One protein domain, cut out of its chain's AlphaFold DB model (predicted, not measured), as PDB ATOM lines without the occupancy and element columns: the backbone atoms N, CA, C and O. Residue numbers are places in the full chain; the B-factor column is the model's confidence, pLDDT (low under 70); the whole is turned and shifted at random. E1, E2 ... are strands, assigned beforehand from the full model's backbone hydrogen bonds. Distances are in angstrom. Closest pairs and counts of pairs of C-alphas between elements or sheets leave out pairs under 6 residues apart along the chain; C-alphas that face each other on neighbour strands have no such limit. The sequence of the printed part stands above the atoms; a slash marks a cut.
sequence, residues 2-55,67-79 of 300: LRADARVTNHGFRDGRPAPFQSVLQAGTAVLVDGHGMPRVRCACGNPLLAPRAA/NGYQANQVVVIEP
ATOM      1  N   LEU A   2     126.010  99.247  89.606       94.50
ATOM      2  CA  LEU A   2     124.756  98.521  89.363       94.50
ATOM      3  C   LEU A   2     124.762  97.851  87.978       94.50
ATOM      4  O   LEU A   2     125.313  98.410  87.032       94.50
ATOM      5  N   ARG A   3     124.148  96.666  87.854       91.69
ATOM      6  CA  ARG A   3     123.998  95.933  86.576       91.69
ATOM      7  C   ARG A   3     122.619  96.096  85.927       91.69
ATOM      8  O   ARG A   3     122.481  95.764  84.760       91.69
ATOM      9  N   ALA A   4     121.647  96.620  86.666       92.56
ATOM     10  CA  ALA A   4     120.306  96.938  86.188       92.56
ATOM     11  C   ALA A   4     119.897  98.333  86.657       92.56
ATOM     12  O   ALA A   4     120.441  98.856  87.639       92.56
ATOM     13  N   ASP A   5     118.907  98.890  85.966       94.75
ATOM     14  CA  ASP A   5     118.208 100.090  86.395       94.75
ATOM     15  C   ASP A   5     117.467  99.787  87.704       94.75
ATOM     16  O   ASP A   5     116.662  98.861  87.770       94.75
ATOM     17  N   ALA A   6     117.752 100.533  88.772       95.06
ATOM     18  CA  ALA A   6     117.283 100.208  90.116       95.06
ATOM     19  C   ALA A   6     116.430 101.325  90.712       95.06
ATOM     20  O   ALA A   6     116.841 102.486  90.772       95.06
ATOM     21  N   ARG A   7     115.257 100.971  91.236       95.75
ATOM     22  CA  ARG A   7     114.392 101.918  91.935       95.75
ATOM     23  C   ARG A   7     114.877 102.145  93.362       95.75
ATOM     24  O   ARG A   7     115.094 101.203  94.122       95.75
ATOM     25  N   VAL A   8     114.957 103.410  93.757       96.88
ATOM     26  CA  VAL A   8     115.405 103.837  95.086       96.88
ATOM     27  C   VAL A   8     114.569 105.004  95.606       96.88
ATOM     28  O   VAL A   8     113.854 105.687  94.868       96.88
ATOM     29  N   THR A   9     114.699 105.276  96.900       97.25
ATOM     30  CA  THR A   9     114.428 106.606  97.448       97.25
ATOM     31  C   THR A   9     115.753 107.362  97.520       97.25
ATOM     32  O   THR A   9     116.609 107.022  98.335       97.25
ATOM     33  N   ASN A  10     115.925 108.371  96.671       96.69
ATOM     34  CA  ASN A  10     117.080 109.268  96.673       96.69
ATOM     35  C   ASN A  10     116.758 110.522  97.503       96.69
ATOM     36  O   ASN A  10     115.594 110.774  97.821       96.69
ATOM     37  N   HIS A  11     117.773 111.294  97.877       96.62
ATOM     38  CA  HIS A  11     117.605 112.526  98.633       96.62
ATOM     39  C   HIS A  11     118.308 113.682  97.939       96.62
ATOM     40  O   HIS A  11     119.459 113.570  97.528       96.62
ATOM     41  N   GLY A  12     117.592 114.796  97.839       93.31
ATOM     42  CA  GLY A  12     118.157 116.096  97.510       93.31
ATOM     43  C   GLY A  12     118.314 116.908  98.787       93.31
ATOM     44  O   GLY A  12     117.871 116.485  99.858       93.31
ATOM     45  N   PHE A  13     118.898 118.091  98.675       92.62
ATOM     46  CA  PHE A  13     118.972 119.044  99.774       92.62
ATOM     47  C   PHE A  13     118.146 120.279  99.418       92.62
ATOM     48  O   PHE A  13     118.365 120.883  98.374       92.62
ATOM     49  N   ARG A  14     117.162 120.620 100.252       94.12
ATOM     50  CA  ARG A  14     116.322 121.820 100.098       94.12
ATOM     51  C   ARG A  14     115.884 122.309 101.470       94.12
ATOM     52  O   ARG A  14     115.675 121.491 102.365       94.12
ATOM     53  N   ASP A  15     115.753 123.619 101.643       94.12
ATOM     54  CA  ASP A  15     115.352 124.249 102.911       94.12
ATOM     55  C   ASP A  15     116.218 123.814 104.113       94.12
ATOM     56  O   ASP A  15     115.712 123.554 105.206       94.12
ATOM     57  N   GLY A  16     117.526 123.642 103.897       94.19
ATOM     58  CA  GLY A  16     118.463 123.243 104.951       94.19
ATOM     59  C   GLY A  16     118.345 121.785 105.421       94.19
ATOM     60  O   GLY A  16     118.913 121.440 106.456       94.19
ATOM     61  N   ARG A  17     117.617 120.914 104.704       94.31
ATOM     62  CA  ARG A  17     117.399 119.513 105.109       94.31
ATOM     63  C   ARG A  17     117.414 118.523 103.934       94.31
ATOM     64  O   ARG A  17     117.058 118.884 102.810       94.31
ATOM     65  N   PRO A  18     117.745 117.241 104.186       91.81
ATOM     66  CA  PRO A  18     117.548 116.175 103.210       91.81
ATOM     67  C   PRO A  18     116.063 115.988 102.875       91.81
ATOM     68  O   PRO A  18     115.222 115.861 103.766       91.81
ATOM     69  N   ALA A  19     115.737 115.920 101.587       95.50
ATOM     70  CA  ALA A  19     114.383 115.711 101.095       95.50
ATOM     71  C   ALA A  19     114.297 114.434 100.244       95.50
ATOM     72  O   ALA A  19     114.922 114.380  99.183       95.50
ATOM     73  N   PRO A  20     113.521 113.416 100.671       95.62
ATOM     74  CA  PRO A  20     113.392 112.167  99.934       95.62
ATOM     75  C   PRO A  20     112.540 112.341  98.673       95.62
ATOM     76  O   PRO A  20     111.477 112.964  98.709       95.62
ATOM     77  N   PHE A  21     112.940 111.683  97.592       94.31
ATOM     78  CA  PHE A  21     112.160 111.530  96.369       94.31
ATOM     79  C   PHE A  21     112.371 110.137  95.759       94.31
ATOM     80  O   PHE A  21     113.386 109.481  95.988       94.31
ATOM     81  N   GLN A  22     111.375 109.634  95.027       95.00
ATOM     82  CA  GLN A  22     111.501 108.360  94.310       95.00
ATOM     83  C   GLN A  22     112.310 108.577  93.032       95.00
ATOM     84  O   GLN A  22     112.060 109.542  92.316       95.00
ATOM     85  N   SER A  23     113.261 107.692  92.755       95.44
ATOM     86  CA  SER A  23     114.155 107.799  91.603       95.44
ATOM     87  C   SER A  23     114.494 106.410  91.063       95.44
ATOM     88  O   SER A  23     114.393 105.417  91.790       95.44
ATOM     89  N   VAL A  24     114.883 106.349  89.793       95.81
ATOM     90  CA  VAL A  24     115.514 105.176  89.187       95.81
ATOM     91  C   VAL A  24     116.970 105.538  88.925       95.81
ATOM     92  O   VAL A  24     117.252 106.555  88.296       95.81
ATOM     93  N   LEU A  25     117.890 104.731  89.444       96.31
ATOM     94  CA  LEU A  25     119.309 104.833  89.133       96.31
ATOM     95  C   LEU A  25     119.597 103.974  87.910       96.31
ATOM     96  O   LEU A  25     119.269 102.791  87.919       96.31
ATOM     97  N   GLN A  26     120.241 104.556  86.906       95.56
ATOM     98  CA  GLN A  26     120.655 103.838  85.707       95.56
ATOM     99  C   GLN A  26     121.666 102.727  86.042       95.56
ATOM    100  O   GLN A  26     122.536 102.905  86.910       95.56
ATOM    101  N   ALA A  27     121.602 101.608  85.323       93.56
ATOM    102  CA  ALA A  27     122.665 100.615  85.265       93.56
ATOM    103  C   ALA A  27     124.019 101.295  84.984       93.56
ATOM    104  O   ALA A  27     124.121 102.263  84.238       93.56
ATOM    105  N   GLY A  28     125.082 100.828  85.633       93.25
ATOM    106  CA  GLY A  28     126.370 101.519  85.635       93.25
ATOM    107  C   GLY A  28     126.496 102.596  86.717       93.25
ATOM    108  O   GLY A  28     127.600 103.055  86.974       93.25
ATOM    109  N   THR A  29     125.443 102.953  87.458       96.44
ATOM    110  CA  THR A  29     125.605 103.866  88.603       96.44
ATOM    111  C   THR A  29     126.457 103.217  89.703       96.44
ATOM    112  O   THR A  29     126.207 102.087  90.138       96.44
ATOM    113  N   ALA A  30     127.479 103.932  90.182       96.44
ATOM    114  CA  ALA A  30     128.272 103.526  91.340       96.44
ATOM    115  C   ALA A  30     127.536 103.862  92.650       96.44
ATOM    116  O   ALA A  30     127.109 105.001  92.865       96.44
ATOM    117  N   VAL A  31     127.405 102.862  93.525       97.38
ATOM    118  CA  VAL A  31     126.757 102.981  94.836       97.38
ATOM    119  C   VAL A  31     127.599 102.305  95.913       97.38
ATOM    120  O   VAL A  31     128.285 101.321  95.636       97.38
ATOM    121  N   LEU A  32     127.502 102.810  97.141       96.25
ATOM    122  CA  LEU A  32     127.953 102.109  98.336       96.25
ATOM    123  C   LEU A  32     126.798 101.266  98.877       96.25
ATOM    124  O   LEU A  32     125.682 101.773  99.028       96.25
ATOM    125  N   VAL A  33     127.073 100.001  99.173       96.00
ATOM    126  CA  VAL A  33     126.109  99.053  99.745       96.00
ATOM    127  C   VAL A  33     126.403  98.826 101.225       96.00
ATOM    128  O   VAL A  33     127.558  98.904 101.644       96.00
ATOM    129  N   ASP A  34     125.370  98.580 102.029       95.12
ATOM    130  CA  ASP A  34     125.558  98.156 103.417       95.12
ATOM    131  C   ASP A  34     125.911  96.667 103.532       95.12
ATOM    132  O   ASP A  34     125.958  95.926 102.548       95.12
ATOM    133  N   GLY A  35     126.124  96.218 104.772       96.06
ATOM    134  CA  GLY A  35     126.422  94.824 105.091       96.06
ATOM    135  C   GLY A  35     125.301  93.831 104.773       96.06
ATOM    136  O   GLY A  35     125.500  92.653 105.021       96.06
ATOM    137  N   HIS A  36     124.153  94.256 104.243       95.94
ATOM    138  CA  HIS A  36     123.068  93.382 103.784       95.94
ATOM    139  C   HIS A  36     122.792  93.553 102.279       95.94
ATOM    140  O   HIS A  36     121.772  93.083 101.775       95.94
ATOM    141  N   GLY A  37     123.696  94.222 101.551       94.12
ATOM    142  CA  GLY A  37     123.617  94.417 100.104       94.12
ATOM    143  C   GLY A  37     122.719  95.574  99.661       94.12
ATOM    144  O   GLY A  37     122.559  95.789  98.460       94.12
ATOM    145  N   MET A  38     122.153  96.352 100.589       96.06
ATOM    146  CA  MET A  38     121.255  97.449 100.239       96.06
ATOM    147  C   MET A  38     122.047  98.698  99.823       96.06
ATOM    148  O   MET A  38     122.899  99.150 100.593       96.06
ATOM    149  N   PRO A  39     121.756  99.334  98.671       97.12
ATOM    150  CA  PRO A  39     122.355 100.619  98.312       97.12
ATOM    151  C   PRO A  39     122.037 101.705  99.345       97.12
ATOM    152  O   PRO A  39     120.871 101.950  99.665       97.12
ATOM    153  N   ARG A  40     123.076 102.375  99.855       97.25
ATOM    154  CA  ARG A  40     122.980 103.416 100.894       97.25
ATOM    155  C   ARG A  40     123.436 104.785 100.447       97.25
ATOM    156  O   ARG A  40     122.975 105.770 101.013       97.25
ATOM    157  N   VAL A  41     124.345 104.858  99.482       97.50
ATOM    158  CA  VAL A  41     124.912 106.125  99.017       97.50
ATOM    159  C   VAL A  41     125.165 106.045  97.520       97.50
ATOM    160  O   VAL A  41     125.696 105.044  97.041       97.50
ATOM    161  N   ARG A  42     124.822 107.096  96.774       97.31
ATOM    162  CA  ARG A  42     125.282 107.263  95.390       97.31
ATOM    163  C   ARG A  42     126.697 107.833  95.407       97.31
ATOM    164  O   ARG A  42     126.896 108.943  95.892       97.31
ATOM    165  N   CYS A  43     127.666 107.115  94.844       96.00
ATOM    166  CA  CYS A  43     129.078 107.499  94.957       96.00
ATOM    167  C   CYS A  43     129.390 108.850  94.303       96.00
ATOM    168  O   CYS A  43     130.216 109.588  94.818       96.00
ATOM    169  N   ALA A  44     128.711 109.186  93.202       94.62
ATOM    170  CA  ALA A  44     128.993 110.405  92.442       94.62
ATOM    171  C   ALA A  44     128.775 111.708  93.237       94.62
ATOM    172  O   ALA A  44     129.409 112.710  92.934       94.62
ATOM    173  N   CYS A  45     127.876 111.711  94.225       92.56
ATOM    174  CA  CYS A  45     127.478 112.932  94.935       92.56
ATOM    175  C   CYS A  45     127.286 112.758  96.448       92.56
ATOM    176  O   CYS A  45     126.976 113.719  97.140       92.56
ATOM    177  N   GLY A  46     127.425 111.542  96.980       95.25
ATOM    178  CA  GLY A  46     127.219 111.279  98.404       95.25
ATOM    179  C   GLY A  46     125.750 111.261  98.839       95.25
ATOM    180  O   GLY A  46     125.477 111.154 100.035       95.25
ATOM    181  N   ASN A  47     124.790 111.331  97.907       96.12
ATOM    182  CA  ASN A  47     123.375 111.353  98.272       96.12
ATOM    183  C   ASN A  47     122.975 110.056  98.988       96.12
ATOM    184  O   ASN A  47     123.233 108.966  98.455       96.12
ATOM    185  N   PRO A  48     122.297 110.148 100.145       96.62
ATOM    186  CA  PRO A  48     121.810 108.971 100.834       96.62
ATOM    187  C   PRO A  48     120.685 108.310 100.035       96.62
ATOM    188  O   PRO A  48     119.807 108.966  99.467       96.62
ATOM    189  N   LEU A  49     120.695 106.984 100.034       97.81
ATOM    190  CA  LEU A  49     119.733 106.120  99.369       97.81
ATOM    191  C   LEU A  49     118.992 105.285 100.415       97.81
ATOM    192  O   LEU A  49     119.568 104.815 101.398       97.81
ATOM    193  N   LEU A  50     117.695 105.103 100.195       97.06
ATOM    194  CA  LEU A  50     116.848 104.185 100.949       97.06
ATOM    195  C   LEU A  50     116.086 103.273  99.988       97.06
ATOM    196  O   LEU A  50     116.004 103.537  98.784       97.06
ATOM    197  N   ALA A  51     115.468 102.234 100.548       96.00
ATOM    198  CA  ALA A  51     114.571 101.362  99.805       96.00
ATOM    199  C   ALA A  51     113.474 102.173  99.095       96.00
ATOM    200  O   ALA A  51     113.013 103.199  99.623       96.00
ATOM    201  N   PRO A  52     113.070 101.759  97.884       95.19
ATOM    202  CA  PRO A  52     111.974 102.409  97.191       95.19
ATOM    203  C   PRO A  52     110.684 102.254  97.997       95.19
ATOM    204  O   PRO A  52     110.459 101.258  98.683       95.19
ATOM    205  N   ARG A  53     109.814 103.258  97.919       92.94
ATOM    206  CA  ARG A  53     108.487 103.196  98.536       92.94
ATOM    207  C   ARG A  53     107.513 102.567  97.551       92.94
ATOM    208  O   ARG A  53     107.595 102.831  96.351       92.94
ATOM    209  N   ALA A  54     106.546 101.800  98.044       87.19
ATOM    210  CA  ALA A  54     105.462 101.300  97.203       87.19
ATOM    211  C   ALA A  54     104.782 102.465  96.458       87.19
ATOM    212  O   ALA A  54     104.531 103.529  97.034       87.19
ATOM    213  N   ALA A  55     104.536 102.281  95.160       80.44
ATOM    214  CA  ALA A  55     103.821 103.278  94.376       80.44
ATOM    215  C   ALA A  55     102.349 103.310  94.808       80.44
ATOM    216  O   ALA A  55     101.732 102.268  95.025       80.44
ATOM    217  N   ASN A  67     118.733 106.196  76.689       94.62
ATOM    218  CA  ASN A  67     118.724 105.127  75.698       94.62
ATOM    219  C   ASN A  67     118.785 103.753  76.385       94.62
ATOM    220  O   ASN A  67     119.673 103.505  77.201       94.62
ATOM    221  N   GLY A  68     117.851 102.868  76.037       89.50
ATOM    222  CA  GLY A  68     117.742 101.537  76.634       89.50
ATOM    223  C   GLY A  68     116.973 101.474  77.958       89.50
ATOM    224  O   GLY A  68     116.841 100.382  78.494       89.50
ATOM    225  N   TYR A  69     116.424 102.583  78.470       92.25
ATOM    226  CA  TYR A  69     115.523 102.533  79.626       92.25
ATOM    227  C   TYR A  69     114.266 101.717  79.307       92.25
ATOM    228  O   TYR A  69     113.553 102.004  78.342       92.25
ATOM    229  N   GLN A  70     113.963 100.732  80.150       90.00
ATOM    230  CA  GLN A  70     112.777  99.888  80.037       90.00
ATOM    231  C   GLN A  70     112.050  99.857  81.385       90.00
ATOM    232  O   GLN A  70     112.531  99.289  82.364       90.00
ATOM    233  N   ALA A  71     110.862 100.466  81.453       88.19
ATOM    234  CA  ALA A  71     110.116 100.609  82.708       88.19
ATOM    235  C   ALA A  71     109.733  99.261  83.356       88.19
ATOM    236  O   ALA A  71     109.551  99.191  84.570       88.19
ATOM    237  N   ASN A  72     109.614  98.197  82.559       87.06
ATOM    238  CA  ASN A  72     109.347  96.827  83.006       87.06
ATOM    239  C   ASN A  72     110.608  96.053  83.440       87.06
ATOM    240  O   ASN A  72     110.458  94.964  83.984       87.06
ATOM    241  N   GLN A  73     111.812  96.596  83.235       89.06
ATOM    242  CA  GLN A  73     113.089  95.994  83.650       89.06
ATOM    243  C   GLN A  73     113.727  96.715  84.853       89.06
ATOM    244  O   GLN A  73     114.840  96.391  85.263       89.06
ATOM    245  N   VAL A  74     113.031  97.689  85.452       91.75
ATOM    246  CA  VAL A  74     113.508  98.369  86.662       91.75
ATOM    247  C   VAL A  74     113.384  97.439  87.868       91.75
ATOM    248  O   VAL A  74     112.283  97.032  88.244       91.75
ATOM    249  N   VAL A  75     114.507  97.161  88.526       92.62
ATOM    250  CA  VAL A  75     114.566  96.248  89.673       92.62
ATOM    251  C   VAL A  75     114.419  96.975  91.008       92.62
ATOM    252  O   VAL A  75     114.751  98.154  91.160       92.62
ATOM    253  N   VAL A  76     113.955  96.241  92.016       93.69
ATOM    254  CA  VAL A  76     114.049  96.627  93.426       93.69
ATOM    255  C   VAL A  76     115.079  95.721  94.080       93.69
ATOM    256  O   VAL A  76     114.992  94.503  93.968       93.69
ATOM    257  N   ILE A  77     116.057  96.320  94.754       94.06
ATOM    258  CA  ILE A  77     117.047  95.573  95.530       94.06
ATOM    259  C   ILE A  77     116.497  95.409  96.943       94.06
ATOM    260  O   ILE A  77     116.196  96.401  97.612       94.06
ATOM    261  N   GLU A  78     116.370  94.162  97.381       92.81
ATOM    262  CA  GLU A  78     115.948  93.818  98.734       92.81
ATOM    263  C   GLU A  78     117.167  93.432  99.582       92.81
ATOM    264  O   GLU A  78     118.045  92.711  99.097       92.81
ATOM    265  N   PRO A  79     117.261  93.905 100.838       92.88
ATOM    266  CA  PRO A  79     118.333  93.491 101.730       92.88
ATOM    267  C   PRO A  79     118.208  92.002 102.052       92.88
ATOM    268  O   PRO A  79     117.119  91.503 102.342       92.88
TER     269      PRO A  79
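This is residues 2 to 55 and 67 to 79 of the 300 residues of an uncharacterized protein of Streptomyces sp. CB03578 (UniProt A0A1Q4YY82). With little regular structure, this is one long strand hairpin, E1 and E2, lying along the longest axis, with a small hairpin, E3 and E4, beside it and long unnamed stretches around them. The 67 printed residues hold 25 in four named strands, in chain order E1 to E4, and no named helix: two antiparallel two-stranded sheets, all strand. It is compact, radius of gyration of the C-alphas 11.9 A, spanning 35 by 26 by 24 A.

Look first at the hairpin of E1, residues 6 to 14, and E2, residues 17 to 25, where N 10 and O 21 are 2.9 A apart. E2 bends by 72 degrees at residue 22. In the hairpin of E3, residues 31 to 33, and E4, residues 39 to 42, find N 32 and O 41 at 2.9 A. E1 and E4 are near each other; E2 and E3 are apart.

Find C-alpha 6 at (117.283, 100.208, 90.116); E1 runs 23.8 A from there. E2 spans 21.8 A, E3 6.3 A, and E4 7.8 A, ending at C-alpha 42, (125.282, 107.263, 95.390).

Residues 56 to 66 are not printed; C-alphas 55 and 67 are 24.0 A apart. The three links between strands are tight. No printed residue is under 70 in pLDDT.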